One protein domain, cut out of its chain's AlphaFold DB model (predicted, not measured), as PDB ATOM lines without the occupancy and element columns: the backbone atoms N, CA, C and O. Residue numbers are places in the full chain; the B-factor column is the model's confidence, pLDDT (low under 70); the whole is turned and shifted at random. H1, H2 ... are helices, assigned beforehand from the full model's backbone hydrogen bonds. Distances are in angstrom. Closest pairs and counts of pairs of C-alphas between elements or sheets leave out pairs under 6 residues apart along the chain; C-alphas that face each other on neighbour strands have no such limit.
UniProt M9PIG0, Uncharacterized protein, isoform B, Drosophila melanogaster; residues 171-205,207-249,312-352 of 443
ATOM      1  N   GLY A 171      81.890 -39.603-231.750       90.06
ATOM      2  CA  GLY A 171      81.982 -38.214-232.175       90.06
ATOM      3  C   GLY A 171      81.080 -37.292-231.353       90.06
ATOM      4  O   GLY A 171      80.134 -37.742-230.698       90.06
ATOM      5  N   PRO A 172      81.324 -35.978-231.409       92.56
ATOM      6  CA  PRO A 172      80.541 -35.013-230.664       92.56
ATOM      7  C   PRO A 172      79.160 -34.826-231.289       92.56
ATOM      8  O   PRO A 172      78.993 -34.853-232.510       92.56
ATOM      9  N   ASN A 173      78.157 -34.571-230.449       92.06
ATOM     10  CA  ASN A 173      76.858 -34.133-230.948       92.06
ATOM     11  C   ASN A 173      76.938 -32.691-231.490       92.06
ATOM     12  O   ASN A 173      77.846 -31.924-231.159       92.06
ATOM     13  N   PHE A 174      75.961 -32.303-232.314       91.31
ATOM     14  CA  PHE A 174      75.935 -30.976-232.940       91.31
ATOM     15  C   PHE A 174      75.982 -29.826-231.921       91.31
ATOM     16  O   PHE A 174      76.654 -28.824-232.156       91.31
ATOM     17  N   ALA A 175      75.308 -29.977-230.777       92.25
ATOM     18  CA  ALA A 175      75.286 -28.957-229.734       92.25
ATOM     19  C   ALA A 175      76.676 -28.739-229.112       92.25
ATOM     20  O   ALA A 175      77.071 -27.596-228.914       92.25
ATOM     21  N   ALA A 176      77.437 -29.810-228.870       91.81
ATOM     22  CA  ALA A 176      78.801 -29.747-228.353       91.81
ATOM     23  C   ALA A 176      79.755 -29.089-229.360       91.81
ATOM     24  O   ALA A 176      80.520 -28.202-228.989       91.81
ATOM     25  N   VAL A 177      79.656 -29.443-230.647       91.44
ATOM     26  CA  VAL A 177      80.443 -28.792-231.714       91.44
ATOM     27  C   VAL A 177      80.133 -27.299-231.788       91.44
ATOM     28  O   VAL A 177      81.043 -26.472-231.859       91.44
ATOM     29  N   GLN A 178      78.849 -26.938-231.747       91.12
ATOM     30  CA  GLN A 178      78.434 -25.543-231.785       91.12
ATOM     31  C   GLN A 178      78.889 -24.788-230.532       91.12
ATOM     32  O   GLN A 178      79.323 -23.646-230.655       91.12
ATOM     33  N   ALA A 179      78.843 -25.420-229.357       92.44
ATOM     34  CA  ALA A 179      79.340 -24.840-228.116       92.44
ATOM     35  C   ALA A 179      80.842 -24.550-228.207       92.44
ATOM     36  O   ALA A 179      81.219 -23.400-228.017       92.44
ATOM     37  N   LEU A 180      81.667 -25.528-228.607       92.00
ATOM     38  CA  LEU A 180      83.111 -25.341-228.815       92.00
ATOM     39  C   LEU A 180      83.403 -24.183-229.776       92.00
ATOM     40  O   LEU A 180      84.250 -23.331-229.505       92.00
ATOM     41  N   ARG A 181      82.673 -24.124-230.895       87.94
ATOM     42  CA  ARG A 181      82.817 -23.058-231.889       87.94
ATOM     43  C   ARG A 181      82.443 -21.693-231.313       87.94
ATOM     44  O   ARG A 181      83.185 -20.729-231.490       87.94
ATOM     45  N   THR A 182      81.300 -21.598-230.642       87.50
ATOM     46  CA  THR A 182      80.806 -20.346-230.064       87.50
ATOM     47  C   THR A 182      81.705 -19.862-228.929       87.50
ATOM     48  O   THR A 182      82.018 -18.675-228.894       87.50
ATOM     49  N   THR A 183      82.179 -20.744-228.044       89.38
ATOM     50  CA  THR A 183      83.083 -20.362-226.949       89.38
ATOM     51  C   THR A 183      84.435 -19.898-227.468       89.38
ATOM     52  O   THR A 183      84.955 -18.908-226.966       89.38
ATOM     53  N   LEU A 184      84.985 -20.549-228.498       84.69
ATOM     54  CA  LEU A 184      86.261 -20.142-229.087       84.69
ATOM     55  C   LEU A 184      86.139 -18.795-229.821       84.69
ATOM     56  O   LEU A 184      86.971 -17.913-229.627       84.69
ATOM     57  N   HIS A 185      85.067 -18.587-230.596       81.62
ATOM     58  CA  HIS A 185      84.789 -17.293-231.237       81.62
ATOM     59  C   HIS A 185      84.510 -16.172-230.230       81.62
ATOM     60  O   HIS A 185      84.944 -15.044-230.449       81.62
ATOM     61  N   GLY A 186      83.808 -16.481-229.139       77.31
ATOM     62  CA  GLY A 186      83.549 -15.558-228.033       77.31
ATOM     63  C   GLY A 186      84.732 -15.380-227.080       77.31
ATOM     64  O   GLY A 186      84.616 -14.629-226.121       77.31
ATOM     65  N   GLN A 187      85.858 -16.064-227.324       79.38
ATOM     66  CA  GLN A 187      87.068 -16.024-226.488       79.38
ATOM     67  C   GLN A 187      86.845 -16.438-225.032       79.38
ATOM     68  O   GLN A 187      87.596 -16.081-224.128       79.38
ATOM     69  N   HIS A 188      85.836 -17.270-224.807       86.06
ATOM     70  CA  HIS A 188      85.584 -17.928-223.536       86.06
ATOM     71  C   HIS A 188      86.501 -19.151-223.414       86.06
ATOM     72  O   HIS A 188      86.042 -20.292-223.404       86.06
ATOM     73  N   TYR A 189      87.819 -18.907-223.385       87.56
ATOM     74  CA  TYR A 189      88.851 -19.948-223.440       87.56
ATOM     75  C   TYR A 189      88.732 -20.952-222.292       87.56
ATOM     76  O   TYR A 189      88.847 -22.150-222.522       87.56
ATOM     77  N   ASP A 190      88.444 -20.487-221.077       90.06
ATOM     78  CA  ASP A 190      88.279 -21.366-219.916       90.06
ATOM     79  C   ASP A 190      87.108 -22.345-220.100       90.06
ATOM     80  O   ASP A 190      87.265 -23.553-219.911       90.06
ATOM     81  N   THR A 191      85.971 -21.839-220.590       92.44
ATOM     82  CA  THR A 191      84.774 -22.633-220.898       92.44
ATOM     83  C   THR A 191      84.996 -23.575-222.079       92.44
ATOM     84  O   THR A 191      84.533 -24.712-222.056       92.44
ATOM     85  N   PHE A 192      85.723 -23.135-223.110       93.81
ATOM     86  CA  PHE A 192      86.134 -24.005-224.214       93.81
ATOM     87  C   PHE A 192      86.934 -25.208-223.691       93.81
ATOM     88  O   PHE A 192      86.638 -26.346-224.056       93.81
ATOM     89  N   LEU A 193      87.892 -24.968-222.790       96.44
ATOM     90  CA  LEU A 193      88.686 -26.024-222.160       96.44
ATOM     91  C   LEU A 193      87.832 -26.933-221.257       96.44
ATOM     92  O   LEU A 193      88.008 -28.146-221.306       96.44
ATOM     93  N   ASP A 194      86.867 -26.391-220.502       96.88
ATOM     94  CA  ASP A 194      85.931 -27.205-219.699       96.88
ATOM     95  C   ASP A 194      85.103 -28.164-220.555       96.88
ATOM     96  O   ASP A 194      84.903 -29.323-220.187       96.88
ATOM     97  N   ILE A 195      84.621 -27.698-221.711       96.25
ATOM     98  CA  ILE A 195      83.862 -28.542-222.638       96.25
ATOM     99  C   ILE A 195      84.756 -29.679-223.146       96.25
ATOM    100  O   ILE A 195      84.317 -30.827-223.155       96.25
ATOM    101  N   LEU A 196      86.010 -29.397-223.514       96.94
ATOM    102  CA  LEU A 196      86.951 -30.431-223.956       96.94
ATOM    103  C   LEU A 196      87.249 -31.462-222.859       96.94
ATOM    104  O   LEU A 196      87.200 -32.662-223.131       96.94
ATOM    105  N   GLU A 197      87.509 -31.027-221.623       96.12
ATOM    106  CA  GLU A 197      87.731 -31.940-220.493       96.12
ATOM    107  C   GLU A 197      86.486 -32.804-220.219       96.12
ATOM    108  O   GLU A 197      86.600 -34.010-219.991       96.12
ATOM    109  N   MET A 198      85.283 -32.234-220.324       96.19
ATOM    110  CA  MET A 198      84.030 -32.981-220.183       96.19
ATOM    111  C   MET A 198      83.859 -34.041-221.276       96.19
ATOM    112  O   MET A 198      83.446 -35.164-220.985       96.19
ATOM    113  N   MET A 199      84.203 -33.715-222.522       95.69
ATOM    114  CA  MET A 199      84.146 -34.659-223.641       95.69
ATOM    115  C   MET A 199      85.143 -35.805-223.464       95.69
ATOM    116  O   MET A 199      84.786 -36.962-223.686       95.69
ATOM    117  N   VAL A 200      86.351 -35.512-222.967       93.31
ATOM    118  CA  VAL A 200      87.340 -36.530-222.580       93.31
ATOM    119  C   VAL A 200      86.762 -37.491-221.539       93.31
ATOM    120  O   VAL A 200      86.845 -38.705-221.718       93.31
ATOM    121  N   LEU A 201      86.128 -36.974-220.482       92.50
ATOM    122  CA  LEU A 201      85.504 -37.803-219.442       92.50
ATOM    123  C   LEU A 201      84.360 -38.676-219.978       92.50
ATOM    124  O   LEU A 201      84.113 -39.758-219.450       92.50
ATOM    125  N   GLN A 202      83.679 -38.221-221.028       92.81
ATOM    126  CA  GLN A 202      82.616 -38.961-221.710       92.81
ATOM    127  C   GLN A 202      83.140 -39.940-222.772       92.81
ATOM    128  O   GLN A 202      82.348 -40.693-223.332       92.81
ATOM    129  N   GLY A 203      84.446 -39.949-223.061       90.56
ATOM    130  CA  GLY A 203      85.026 -40.757-224.139       90.56
ATOM    131  C   GLY A 203      84.664 -40.266-225.545       90.56
ATOM    132  O   GLY A 203      84.771 -41.027-226.503       90.56
ATOM    133  N   VAL A 204      84.247 -39.003-225.674       94.75
ATOM    134  CA  VAL A 204      83.835 -38.377-226.934       94.75
ATOM    135  C   VAL A 204      85.011 -37.623-227.543       94.75
ATOM    136  O   VAL A 204      85.524 -36.672-226.953       94.75
ATOM    137  N   TYR A 205      85.436 -38.021-228.740       94.25
ATOM    138  CA  TYR A 205      86.520 -37.349-229.446       94.25
ATOM    139  C   TYR A 205      86.027 -36.009-230.006       94.25
ATOM    140  O   TYR A 205      85.069 -35.999-230.774       94.25
ATOM    141  N   GLY A 207      86.926 -34.011-232.334       87.56
ATOM    142  CA  GLY A 207      86.981 -33.877-233.786       87.56
ATOM    143  C   GLY A 207      88.305 -33.321-234.306       87.56
ATOM    144  O   GLY A 207      89.269 -33.119-233.570       87.56
ATOM    145  N   GLU A 208      88.362 -33.131-235.623       84.50
ATOM    146  CA  GLU A 208      89.546 -32.619-236.313       84.50
ATOM    147  C   GLU A 208      89.847 -31.161-235.932       84.50
ATOM    148  O   GLU A 208      88.942 -30.366-235.679       84.50
ATOM    149  N   GLY A 209      91.133 -30.809-235.887       86.62
ATOM    150  CA  GLY A 209      91.590 -29.444-235.629       86.62
ATOM    151  C   GLY A 209      91.615 -29.036-234.156       86.62
ATOM    152  O   GLY A 209      92.162 -27.985-233.844       86.62
ATOM    153  N   VAL A 210      91.093 -29.846-233.225       91.94
ATOM    154  CA  VAL A 210      91.153 -29.532-231.782       91.94
ATOM    155  C   VAL A 210      92.594 -29.319-231.309       91.94
ATOM    156  O   VAL A 210      92.881 -28.332-230.641       91.94
ATOM    157  N   PHE A 211      93.521 -30.190-231.716       93.81
ATOM    158  CA  PHE A 211      94.930 -30.083-231.350       93.81
ATOM    159  C   PHE A 211      95.594 -28.860-231.991       93.81
ATOM    160  O   PHE A 211      96.406 -28.207-231.339       93.81
ATOM    161  N   ASP A 212      95.220 -28.503-233.227       90.69
ATOM    162  CA  ASP A 212      95.635 -27.245-233.855       90.69
ATOM    163  C   ASP A 212      95.185 -26.044-233.027       90.69
ATOM    164  O   ASP A 212      96.004 -25.188-232.715       90.69
ATOM    165  N   ARG A 213      93.923 -26.024-232.573       90.44
ATOM    166  CA  ARG A 213      93.397 -24.932-231.741       90.44
ATOM    167  C   ARG A 213      94.123 -24.795-230.418       90.44
ATOM    168  O   ARG A 213      94.399 -23.675-230.007       90.44
ATOM    169  N   LEU A 214      94.459 -25.906-229.770       93.75
ATOM    170  CA  LEU A 214      95.203 -25.864-228.513       93.75
ATOM    171  C   LEU A 214      96.630 -25.331-228.721       93.75
ATOM    172  O   LEU A 214      97.096 -24.526-227.917       93.75
ATOM    173  N   ILE A 215      97.299 -25.709-229.815       92.50
ATOM    174  CA  ILE A 215      98.610 -25.145-230.167       92.50
ATOM    175  C   ILE A 215      98.497 -23.659-230.527       92.50
ATOM    176  O   ILE A 215      99.283 -22.857-230.028       92.50
ATOM    177  N   ASP A 216      97.515 -23.275-231.344       89.12
ATOM    178  CA  ASP A 216      97.263 -21.876-231.700       89.12
ATOM    179  C   ASP A 216      97.076 -21.040-230.428       89.12
ATOM    180  O   ASP A 216      97.747 -20.024-230.252       89.12
ATOM    181  N   MET A 217      96.235 -21.508-229.494       89.50
ATOM    182  CA  MET A 217      96.047 -20.886-228.182       89.50
ATOM    183  C   MET A 217      97.367 -20.797-227.409       89.50
ATOM    184  O   MET A 217      97.687 -19.730-226.888       89.50
ATOM    185  N   ALA A 218      98.171 -21.862-227.363       91.69
ATOM    186  CA  ALA A 218      99.451 -21.852-226.653       91.69
ATOM    187  C   ALA A 218     100.409 -20.794-227.222       91.69
ATOM    188  O   ALA A 218     101.161 -20.172-226.473       91.69
ATOM    189  N   MET A 219     100.340 -20.539-228.529       89.50
ATOM    190  CA  MET A 219     101.144 -19.518-229.193       89.50
ATOM    191  C   MET A 219     100.618 -18.103-228.932       89.50
ATOM    192  O   MET A 219     101.408 -17.228-228.579       89.50
ATOM    193  N   ILE A 220      99.309 -17.860-229.050       84.94
ATOM    194  CA  ILE A 220      98.755 -16.495-229.162       84.94
ATOM    195  C   ILE A 220      97.996 -15.989-227.928       84.94
ATOM    196  O   ILE A 220      97.601 -14.829-227.901       84.94
ATOM    197  N   LEU A 221      97.771 -16.813-226.899       84.56
ATOM    198  CA  LEU A 221      96.970 -16.408-225.737       84.56
ATOM    199  C   LEU A 221      97.625 -15.230-224.995       84.56
ATOM    200  O   LEU A 221      98.711 -15.384-224.439       84.56
ATOM    201  N   ILE A 222      96.979 -14.066-224.950       77.25
ATOM    202  CA  ILE A 222      97.481 -12.849-224.287       77.25
ATOM    203  C   ILE A 222      96.498 -12.348-223.222       77.25
ATOM    204  O   ILE A 222      95.296 -12.587-223.302       77.25
ATOM    205  N   ALA A 223      97.011 -11.631-222.217       61.81
ATOM    206  CA  ALA A 223      96.215 -11.069-221.121       61.81
ATOM    207  C   ALA A 223      95.523  -9.776-221.563       61.81
ATOM    208  O   ALA A 223      95.976  -8.683-221.223       61.81
ATOM    209  N   LYS A 224      94.440  -9.884-222.332       60.81
ATOM    210  CA  LYS A 224      93.565  -8.742-222.587       60.81
ATOM    211  C   LYS A 224      92.422  -8.757-221.586       60.81
ATOM    212  O   LYS A 224      91.653  -9.704-221.584       60.81
ATOM    213  N   GLU A 225      92.378  -7.765-220.696       60.16
ATOM    214  CA  GLU A 225      91.362  -7.612-219.628       60.16
ATOM    215  C   GLU A 225      91.294  -8.754-218.586       60.16
ATOM    216  O   GLU A 225      90.666  -8.598-217.543       60.16
ATOM    217  N   ILE A 226      92.011  -9.856-218.808       68.88
ATOM    218  CA  ILE A 226      92.211 -10.971-217.880       68.88
ATOM    219  C   ILE A 226      93.404 -10.654-216.971       68.88
ATOM    220  O   ILE A 226      94.437 -10.141-217.423       68.88
ATOM    221  N   SER A 227      93.302 -10.967-215.679       76.56
ATOM    222  CA  SER A 227      94.441 -10.809-214.777       76.56
ATOM    223  C   SER A 227      95.591 -11.749-215.168       76.56
ATOM    224  O   SER A 227      95.394 -12.841-215.694       76.56
ATOM    225  N   VAL A 228      96.833 -11.363-214.865       80.50
ATOM    226  CA  VAL A 228      98.019 -12.196-215.166       80.50
ATOM    227  C   VAL A 228      97.915 -13.586-214.525       80.50
ATOM    228  O   VAL A 228      98.391 -14.569-215.086       80.50
ATOM    229  N   LYS A 229      97.275 -13.665-213.352       82.88
ATOM    230  CA  LYS A 229      97.036 -14.924-212.647       82.88
ATOM    231  C   LYS A 229      96.063 -15.815-213.420       82.88
ATOM    232  O   LYS A 229      96.410 -16.950-213.712       82.88
ATOM    233  N   GLU A 230      94.902 -15.282-213.794       83.19
ATOM    234  CA  GLU A 230      93.898 -16.017-214.575       83.19
ATOM    235  C   GLU A 230      94.449 -16.460-215.935       83.19
ATOM    236  O   GLU A 230      94.203 -17.587-216.351       83.19
ATOM    237  N   LEU A 231      95.263 -15.631-216.604       85.31
ATOM    238  CA  LEU A 231      95.959 -16.038-217.829       85.31
ATOM    239  C   LEU A 231      96.856 -17.259-217.577       85.31
ATOM    240  O   LEU A 231      96.860 -18.201-218.368       85.31
ATOM    241  N   GLY A 232      97.618 -17.235-216.482       85.75
ATOM    242  CA  GLY A 232      98.452 -18.360-216.073       85.75
ATOM    243  C   GLY A 232      97.639 -19.629-215.820       85.75
ATOM    244  O   GLY A 232      98.033 -20.704-216.271       85.75
ATOM    245  N   ASP A 233      96.491 -19.507-215.155       88.88
ATOM    246  CA  ASP A 233      95.597 -20.626-214.848       88.88
ATOM    247  C   ASP A 233      94.971 -21.220-216.124       88.88
ATOM    248  O   ASP A 233      95.012 -22.437-216.320       88.88
ATOM    249  N   ILE A 234      94.487 -20.373-217.043       90.19
ATOM    250  CA  ILE A 234      93.941 -20.796-218.345       90.19
ATOM    251  C   ILE A 234      95.015 -21.496-219.180       90.19
ATOM    252  O   ILE A 234      94.752 -22.543-219.769       90.19
ATOM    253  N   TYR A 235      96.233 -20.956-219.224       91.69
ATOM    254  CA  TYR A 235      97.324 -21.571-219.975       91.69
ATOM    255  C   TYR A 235      97.728 -22.926-219.378       91.69
ATOM    256  O   TYR A 235      97.867 -23.905-220.103       91.69
ATOM    257  N   ASN A 236      97.838 -23.045-218.052       91.56
ATOM    258  CA  ASN A 236      98.095 -24.339-217.412       91.56
ATOM    259  C   ASN A 236      96.994 -25.364-217.729       91.56
ATOM    260  O   ASN A 236      97.285 -26.523-218.035       91.56
ATOM    261  N   LYS A 237      95.727 -24.936-217.691       94.19
ATOM    262  CA  LYS A 237      94.578 -25.767-218.066       94.19
ATOM    263  C   LYS A 237      94.645 -26.187-219.533       94.19
ATOM    264  O   LYS A 237      94.366 -27.343-219.836       94.19
ATOM    265  N   LEU A 238      95.071 -25.297-220.427       94.56
ATOM    266  CA  LEU A 238      95.303 -25.580-221.843       94.56
ATOM    267  C   LEU A 238      96.336 -26.701-222.031       94.56
ATOM    268  O   LEU A 238      96.034 -27.699-222.687       94.56
ATOM    269  N   ILE A 239      97.520 -26.567-221.417       93.81
ATOM    270  CA  ILE A 239      98.581 -27.584-221.480       93.81
ATOM    271  C   ILE A 239      98.062 -28.929-220.952       93.81
ATOM    272  O   ILE A 239      98.198 -29.961-221.612       93.81
ATOM    273  N   ARG A 240      97.400 -28.921-219.790       94.00
ATOM    274  CA  ARG A 240      96.801 -30.122-219.190       94.00
ATOM    275  C   ARG A 240      95.772 -30.771-220.115       94.00
ATOM    276  O   ARG A 240      95.810 -31.984-220.301       94.00
ATOM    277  N   THR A 241      94.876 -29.980-220.696       95.50
ATOM    278  CA  THR A 241      93.808 -30.458-221.588       95.50
ATOM    279  C   THR A 241      94.388 -31.142-222.822       95.50
ATOM    280  O   THR A 241      93.889 -32.193-223.222       95.50
ATOM    281  N   PHE A 242      95.475 -30.609-223.393       95.88
ATOM    282  CA  PHE A 242      96.177 -31.259-224.503       95.88
ATOM    283  C   PHE A 242      96.643 -32.669-224.119       95.88
ATOM    284  O   PHE A 242      96.317 -33.638-224.804       95.88
ATOM    285  N   PHE A 243      97.360 -32.807-223.001       92.56
ATOM    286  CA  PHE A 243      97.858 -34.112-222.560       92.56
ATOM    287  C   PHE A 243      96.732 -35.074-222.164       92.56
ATOM    288  O   PHE A 243      96.825 -36.267-222.450       92.56
ATOM    289  N   LEU A 244      95.641 -34.570-221.579       92.75
ATOM    290  CA  LEU A 244      94.440 -35.363-221.301       92.75
ATOM    291  C   LEU A 244      93.807 -35.916-222.584       92.75
ATOM    292  O   LEU A 244      93.424 -37.083-222.617       92.75
ATOM    293  N   LEU A 245      93.730 -35.112-223.649       94.25
ATOM    294  CA  LEU A 245      93.229 -35.559-224.950       94.25
ATOM    295  C   LEU A 245      94.123 -36.639-225.564       94.25
ATOM    296  O   LEU A 245      93.600 -37.620-226.087       94.25
ATOM    297  N   VAL A 246      95.447 -36.489-225.480       92.69
ATOM    298  CA  VAL A 246      96.388 -37.498-225.991       92.69
ATOM    299  C   VAL A 246      96.314 -38.802-225.183       92.69
ATOM    300  O   VAL A 246      96.367 -39.872-225.781       92.69
ATOM    301  N   ASP A 247      96.142 -38.763-223.856       88.75
ATOM    302  CA  ASP A 247      95.966 -39.988-223.048       88.75
ATOM    303  C   ASP A 247      94.627 -40.685-223.343       88.75
ATOM    304  O   ASP A 247      94.569 -41.911-223.454       88.75
ATOM    305  N   ALA A 248      93.547 -39.914-223.498       90.75
ATOM    306  CA  ALA A 248      92.209 -40.448-223.750       90.75
ATOM    307  C   ALA A 248      92.025 -40.970-225.184       90.75
ATOM    308  O   ALA A 248      91.357 -41.984-225.394       90.75
ATOM    309  N   PHE A 249      92.639 -40.302-226.162       92.75
ATOM    310  CA  PHE A 249      92.532 -40.608-227.587       92.75
ATOM    311  C   PHE A 249      93.925 -40.792-228.202       92.75
ATOM    312  O   PHE A 249      94.343 -39.989-229.035       92.75
ATOM    313  N   PHE A 312     100.383  -7.608-220.531       65.94
ATOM    314  CA  PHE A 312     100.274  -6.584-221.565       65.94
ATOM    315  C   PHE A 312      99.507  -5.373-221.035       65.94
ATOM    316  O   PHE A 312      98.464  -5.515-220.395       65.94
ATOM    317  N   VAL A 313     100.027  -4.174-221.292       59.16
ATOM    318  CA  VAL A 313      99.304  -2.920-221.057       59.16
ATOM    319  C   VAL A 313      98.721  -2.488-222.395       59.16
ATOM    320  O   VAL A 313      99.462  -2.138-223.311       59.16
ATOM    321  N   PHE A 314      97.401  -2.555-222.523       62.00
ATOM    322  CA  PHE A 314      96.696  -2.032-223.690       62.00
ATOM    323  C   PHE A 314      96.337  -0.571-223.424       62.00
ATOM    324  O   PHE A 314      95.807  -0.252-222.361       62.00
ATOM    325  N   ASN A 315      96.672   0.313-224.364       55.62
ATOM    326  CA  ASN A 315      96.284   1.717-224.300       55.62
ATOM    327  C   ASN A 315      94.972   1.903-225.071       55.62
ATOM    328  O   ASN A 315      94.939   1.648-226.272       55.62
ATOM    329  N   PHE A 316      93.918   2.330-224.377       58.94
ATOM    330  CA  PHE A 316      92.575   2.550-224.932       58.94
ATOM    331  C   PHE A 316      92.311   4.028-225.279       58.94
ATOM    332  O   PHE A 316      91.184   4.408-225.598       58.94
ATOM    333  N   SER A 317      93.342   4.883-225.220       56.41
ATOM    334  CA  SER A 317      93.192   6.340-225.322       56.41
ATOM    335  C   SER A 317      92.583   6.826-226.640       56.41
ATOM    336  O   SER A 317      91.901   7.838-226.647       56.41
ATOM    337  N   GLU A 318      92.800   6.125-227.756       53.97
ATOM    338  CA  GLU A 318      92.248   6.527-229.063       53.97
ATOM    339  C   GLU A 318      90.745   6.215-229.217       53.97
ATOM    340  O   GLU A 318      90.092   6.735-230.122       53.97
ATOM    341  N   GLU A 319      90.171   5.371-228.356       50.38
ATOM    342  CA  GLU A 319      88.797   4.864-228.508       50.38
ATOM    343  C   GLU A 319      87.831   5.416-227.464       50.38
ATOM    344  O   GLU A 319      86.632   5.502-227.745       50.38
ATOM    345  N   GLU A 320      88.345   5.861-226.314       53.41
ATOM    346  CA  GLU A 320      87.603   6.720-225.383       53.41
ATOM    347  C   GLU A 320      87.172   8.030-226.072       53.41
ATOM    348  O   GLU A 320      86.053   8.498-225.862       53.41
ATOM    349  N   ASP A 321      87.992   8.545-226.998       53.81
ATOM    350  CA  ASP A 321      87.681   9.722-227.821       53.81
ATOM    351  C   ASP A 321      86.664   9.437-228.949       53.81
ATOM    352  O   ASP A 321      86.025  10.354-229.472       53.81
ATOM    353  N   ALA A 322      86.471   8.167-229.329       58.78
ATOM    354  CA  ALA A 322      85.634   7.775-230.466       58.78
ATOM    355  C   ALA A 322      84.153   7.518-230.114       58.78
ATOM    356  O   ALA A 322      83.369   7.206-231.013       58.78
ATOM    357  N   ASN A 323      83.744   7.656-228.844       56.19
ATOM    358  CA  ASN A 323      82.357   7.467-228.376       56.19
ATOM    359  C   ASN A 323      81.725   6.129-228.835       56.19
ATOM    360  O   ASN A 323      80.528   6.032-229.122       56.19
ATOM    361  N   MET A 324      82.548   5.087-228.955       57.44
ATOM    362  CA  MET A 324      82.132   3.754-229.388       57.44
ATOM    363  C   MET A 324      81.515   2.991-228.206       57.44
ATOM    364  O   MET A 324      81.933   3.166-227.063       57.44
ATOM    365  N   SER A 325      80.514   2.136-228.455       56.03
ATOM    366  CA  SER A 325      79.949   1.315-227.374       56.03
ATOM    367  C   SER A 325      81.023   0.385-226.801       56.03
ATOM    368  O   SER A 325      81.842  -0.141-227.557       56.03
ATOM    369  N   GLN A 326      81.001   0.149-225.483       53.25
ATOM    370  CA  GLN A 326      81.953  -0.746-224.806       53.25
ATOM    371  C   GLN A 326      82.035  -2.119-225.484       53.25
ATOM    372  O   GLN A 326      83.117  -2.665-225.622       53.25
ATOM    373  N   GLU A 327      80.914  -2.629-225.992       47.38
ATOM    374  CA  GLU A 327      80.839  -3.900-226.718       47.38
ATOM    375  C   GLU A 327      81.534  -3.850-228.097       47.38
ATOM    376  O   GLU A 327      82.173  -4.813-228.509       47.38
ATOM    377  N   THR A 328      81.498  -2.708-228.796       53.12
ATOM    378  CA  THR A 328      82.198  -2.509-230.084       53.12
ATOM    379  C   THR A 328      83.699  -2.297-229.889       53.12
ATOM    380  O   THR A 328      84.505  -2.806-230.669       53.12
ATOM    381  N   VAL A 329      84.076  -1.564-228.837       49.84
ATOM    382  CA  VAL A 329      85.470  -1.402-228.402       49.84
ATOM    383  C   VAL A 329      86.032  -2.764-228.003       49.84
ATOM    384  O   VAL A 329      87.063  -3.169-228.530       49.84
ATOM    385  N   PHE A 330      85.290  -3.529-227.198       45.12
ATOM    386  CA  PHE A 330      85.614  -4.901-226.813       45.12
ATOM    387  C   PHE A 330      85.817  -5.797-228.040       45.12
ATOM    388  O   PHE A 330      86.883  -6.380-228.192       45.12
ATOM    389  N   LEU A 331      84.879  -5.840-228.993       46.31
ATOM    390  CA  LEU A 331      85.007  -6.676-230.195       46.31
ATOM    391  C   LEU A 331      86.211  -6.310-231.081       46.31
ATOM    392  O   LEU A 331      86.875  -7.216-231.580       46.31
ATOM    393  N   ARG A 332      86.540  -5.020-231.252       48.28
ATOM    394  CA  ARG A 332      87.743  -4.582-232.000       48.28
ATOM    395  C   ARG A 332      89.043  -5.010-231.338       48.28
ATOM    396  O   ARG A 332      90.040  -5.269-232.002       48.28
ATOM    397  N   HIS A 333      89.011  -5.067-230.021       48.12
ATOM    398  CA  HIS A 333      90.141  -5.412-229.188       48.12
ATOM    399  C   HIS A 333      90.353  -6.909-229.041       48.12
ATOM    400  O   HIS A 333      91.483  -7.365-228.878       48.12
ATOM    401  N   VAL A 334      89.265  -7.648-229.082       48.47
ATOM    402  CA  VAL A 334      89.193  -9.091-228.936       48.47
ATOM    403  C   VAL A 334      89.504  -9.735-230.298       48.47
ATOM    404  O   VAL A 334      90.262 -10.696-230.371       48.47
ATOM    405  N   GLN A 335      89.075  -9.165-231.427       47.94
ATOM    406  CA  GLN A 335      89.311  -9.741-232.758       47.94
ATOM    407  C   GLN A 335      90.701  -9.439-233.343       47.94
ATOM    408  O   GLN A 335      90.859  -8.505-234.126       47.94
ATOM    409  N   GLN A 336      91.696 -10.281-233.061       54.91
ATOM    410  CA  GLN A 336      92.898 -10.354-233.915       54.91
ATOM    411  C   GLN A 336      93.145 -11.735-234.527       54.91
ATOM    412  O   GLN A 336      93.863 -11.837-235.520       54.91
ATOM    413  N   TYR A 337      92.478 -12.784-234.029       58.34
ATOM    414  CA  TYR A 337      92.634 -14.129-234.570       58.34
ATOM    415  C   TYR A 337      91.348 -14.671-235.195       58.34
ATOM    416  O   TYR A 337      90.332 -14.876-234.524       58.34
ATOM    417  N   ASP A 338      91.406 -14.943-236.498       63.62
ATOM    418  CA  ASP A 338      90.330 -15.613-237.215       63.62
ATOM    419  C   ASP A 338      90.395 -17.133-237.001       63.62
ATOM    420  O   ASP A 338      90.994 -17.884-237.781       63.62
ATOM    421  N   TRP A 339      89.693 -17.589-235.962       69.19
ATOM    422  CA  TRP A 339      89.477 -19.007-235.671       69.19
ATOM    423  C   TRP A 339      88.722 -19.760-236.782       69.19
ATOM    424  O   TRP A 339      88.661 -20.984-236.731       69.19
ATOM    425  N   GLN A 340      88.136 -19.090-237.782       62.19
ATOM    426  CA  GLN A 340      87.542 -19.755-238.950       62.19
ATOM    427  C   GLN A 340      88.603 -20.092-239.997       62.19
ATOM    428  O   GLN A 340      88.572 -21.194-240.541       62.19
ATOM    429  N   SER A 341      89.561 -19.192-240.241       62.47
ATOM    430  CA  SER A 341      90.626 -19.412-241.230       62.47
ATOM    431  C   SER A 341      91.558 -20.572-240.886       62.47
ATOM    432  O   SER A 341      92.139 -21.169-241.789       62.47
ATOM    433  N   GLY A 342      91.746 -20.877-239.595       62.25
ATOM    434  CA  GLY A 342      92.723 -21.896-239.196       62.25
ATOM    435  C   GLY A 342      94.180 -21.489-239.393       62.25
ATOM    436  O   GLY A 342      95.063 -22.317-239.207       62.25
ATOM    437  N   LYS A 343      94.449 -20.240-239.786       69.81
ATOM    438  CA  LYS A 343      95.801 -19.782-240.079       69.81
ATOM    439  C   LYS A 343      96.421 -19.152-238.839       69.81
ATOM    440  O   LYS A 343      95.971 -18.098-238.396       69.81
ATOM    441  N   LEU A 344      97.496 -19.758-238.331       68.31
ATOM    442  CA  LEU A 344      98.290 -19.181-237.249       68.31
ATOM    443  C   LEU A 344      98.794 -17.777-237.640       68.31
ATOM    444  O   LEU A 344      99.517 -17.610-238.624       68.31
ATOM    445  N   CYS A 345      98.400 -16.773-236.859       72.12
ATOM    446  CA  CYS A 345      98.816 -15.389-236.977       72.12
ATOM    447  C   CYS A 345      99.817 -15.134-235.855       72.12
ATOM    448  O   CYS A 345      99.464 -15.160-234.678       72.12
ATOM    449  N   LEU A 346     101.083 -14.937-236.219       80.06
ATOM    450  CA  LEU A 346     102.160 -14.747-235.248       80.06
ATOM    451  C   LEU A 346     102.253 -13.306-234.732       80.06
ATOM    452  O   LEU A 346     103.202 -12.995-234.018       80.06
ATOM    453  N   ASP A 347     101.318 -12.425-235.081       79.69
ATOM    454  CA  ASP A 347     101.386 -11.011-234.704       79.69
ATOM    455  C   ASP A 347     101.354 -10.847-233.180       79.69
ATOM    456  O   ASP A 347     102.243 -10.214-232.613       79.69
ATOM    457  N   ASP A 348     100.422 -11.515-232.493       77.94
ATOM    458  CA  ASP A 348     100.358 -11.492-231.026       77.94
ATOM    459  C   ASP A 348     101.532 -12.220-230.365       77.94
ATOM    460  O   ASP A 348     102.073 -11.750-229.364       77.94
ATOM    461  N   PHE A 349     102.000 -13.315-230.966       84.81
ATOM    462  CA  PHE A 349     103.199 -14.016-230.507       84.81
ATOM    463  C   PHE A 349     104.442 -13.110-230.556       84.81
ATOM    464  O   PHE A 349     105.214 -13.036-229.601       84.81
ATOM    465  N   LYS A 350     104.613 -12.347-231.640       87.25
ATOM    466  CA  LYS A 350     105.736 -11.415-231.827       87.25
ATOM    467  C   LYS A 350     105.687 -10.208-230.891       87.25
ATOM    468  O   LYS A 350     106.705  -9.537-230.736       87.25
ATOM    469  N   ARG A 351     104.553  -9.927-230.243       85.38
ATOM    470  CA  ARG A 351     104.434  -8.856-229.239       85.38
ATOM    471  C   ARG A 351     104.997  -9.248-227.873       85.38
ATOM    472  O   ARG A 351     105.339  -8.359-227.103       85.38
ATOM    473  N   MET A 352     105.096 -10.544-227.570       87.12
ATOM    474  CA  MET A 352     105.675 -11.049-226.315       87.12
ATOM    475  C   MET A 352     107.181 -10.799-226.258       87.12
ATOM    476  O   MET A 352     107.825 -10.659-227.300       87.12
TER     477      MET A 352
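What this domain is: This is residues 171 to 205, 207 to 249 and 312 to 352 of the 443 residues of the protein "Uncharacterized protein, isoform B" of Drosophila melanogaster (UniProt M9PIG0). Two helical hairpins, H1 with H2 and H3 with H4, stand side by side, with H2 packed on H4 and with H1 and H3 apart. Beyond one end of this four-helix body, a looser arm holds the small helices H5 and H6; its residues 321 to 328 stick out, and the chain then folds back to the short helix H7 at the end of H3. You are reading 119 residues with seven named helices, H1 to H7 in that order, and no named strand: the class is all helix. The whole is compact, with a radius of gyration of the C-alphas of 15.7 A, yet elongated, spanning 51 by 28 by 25 A.

How they stand to each other: Start with H1, residues 174 to 185, and H2, residues 189 to 201: a helical hairpin with a shallow tilt of 30 degrees, opposite ways. They touch, and their closest C-alphas, those of Thr 183 and Phe 192, are 5.5 A apart. H3, residues 210 to 220, is apart from H1 and H2. H4, residues 228 to 248, touches H2 at a shallow tilt of 24 degrees, the same way; the closest C-alphas, of Asp 190 and Ile 234, are 5.9 A apart. With residues 235 to 242 alone H4 touches H3, a hairpin at 26 degrees, opposite ways; look at the closest C-alphas, Leu 214 and Leu 238, 6.7 A apart. H5, residues 317 to 320, and H6, residues 326 to 334, are close but not clearly touching, at 7.1 A between the C-alphas of Glu 319 and Val 329. H7, residues 347 to 351, only just touches H3, with 3 pairs of C-alphas within 8 A, the closest those of Ile 220 and Phe 349 at 5.3 A. Every O i to N i+4 pair is within hydrogen-bond range in H1, H2, H3, H4, H6 and H7; H5 is too short for one.

Where its parts are: Find C-alpha 174 at (75.935, -30.976, -232.940); from there H1 runs 16.4 A. H2 measures 18.6 A and H3 15.3 A. H4, the longest, runs 30.1 A from C-alpha 228 at (98.019, -12.196, -215.166). H5 measures 5.6 A, H6 11.8 A, and H7 6.6 A to C-alpha 351 at (104.434, -8.856, -229.239).

The domain as a whole: The C-alphas farthest apart, those of Gly 203 and Asp 321, are 50.7 A apart. Residue 206 is not printed, with 5.6 A between C-alphas 205 and 207; residues 250 to 311 are not printed either, with 35.4 A between C-alphas 249 and 312. The link from H6 to H7 is long, 12 residues. In the B-factor column the mean pLDDT of the printed part is 79.3, and residues 223 to 226 and 312 to 344 are under 70.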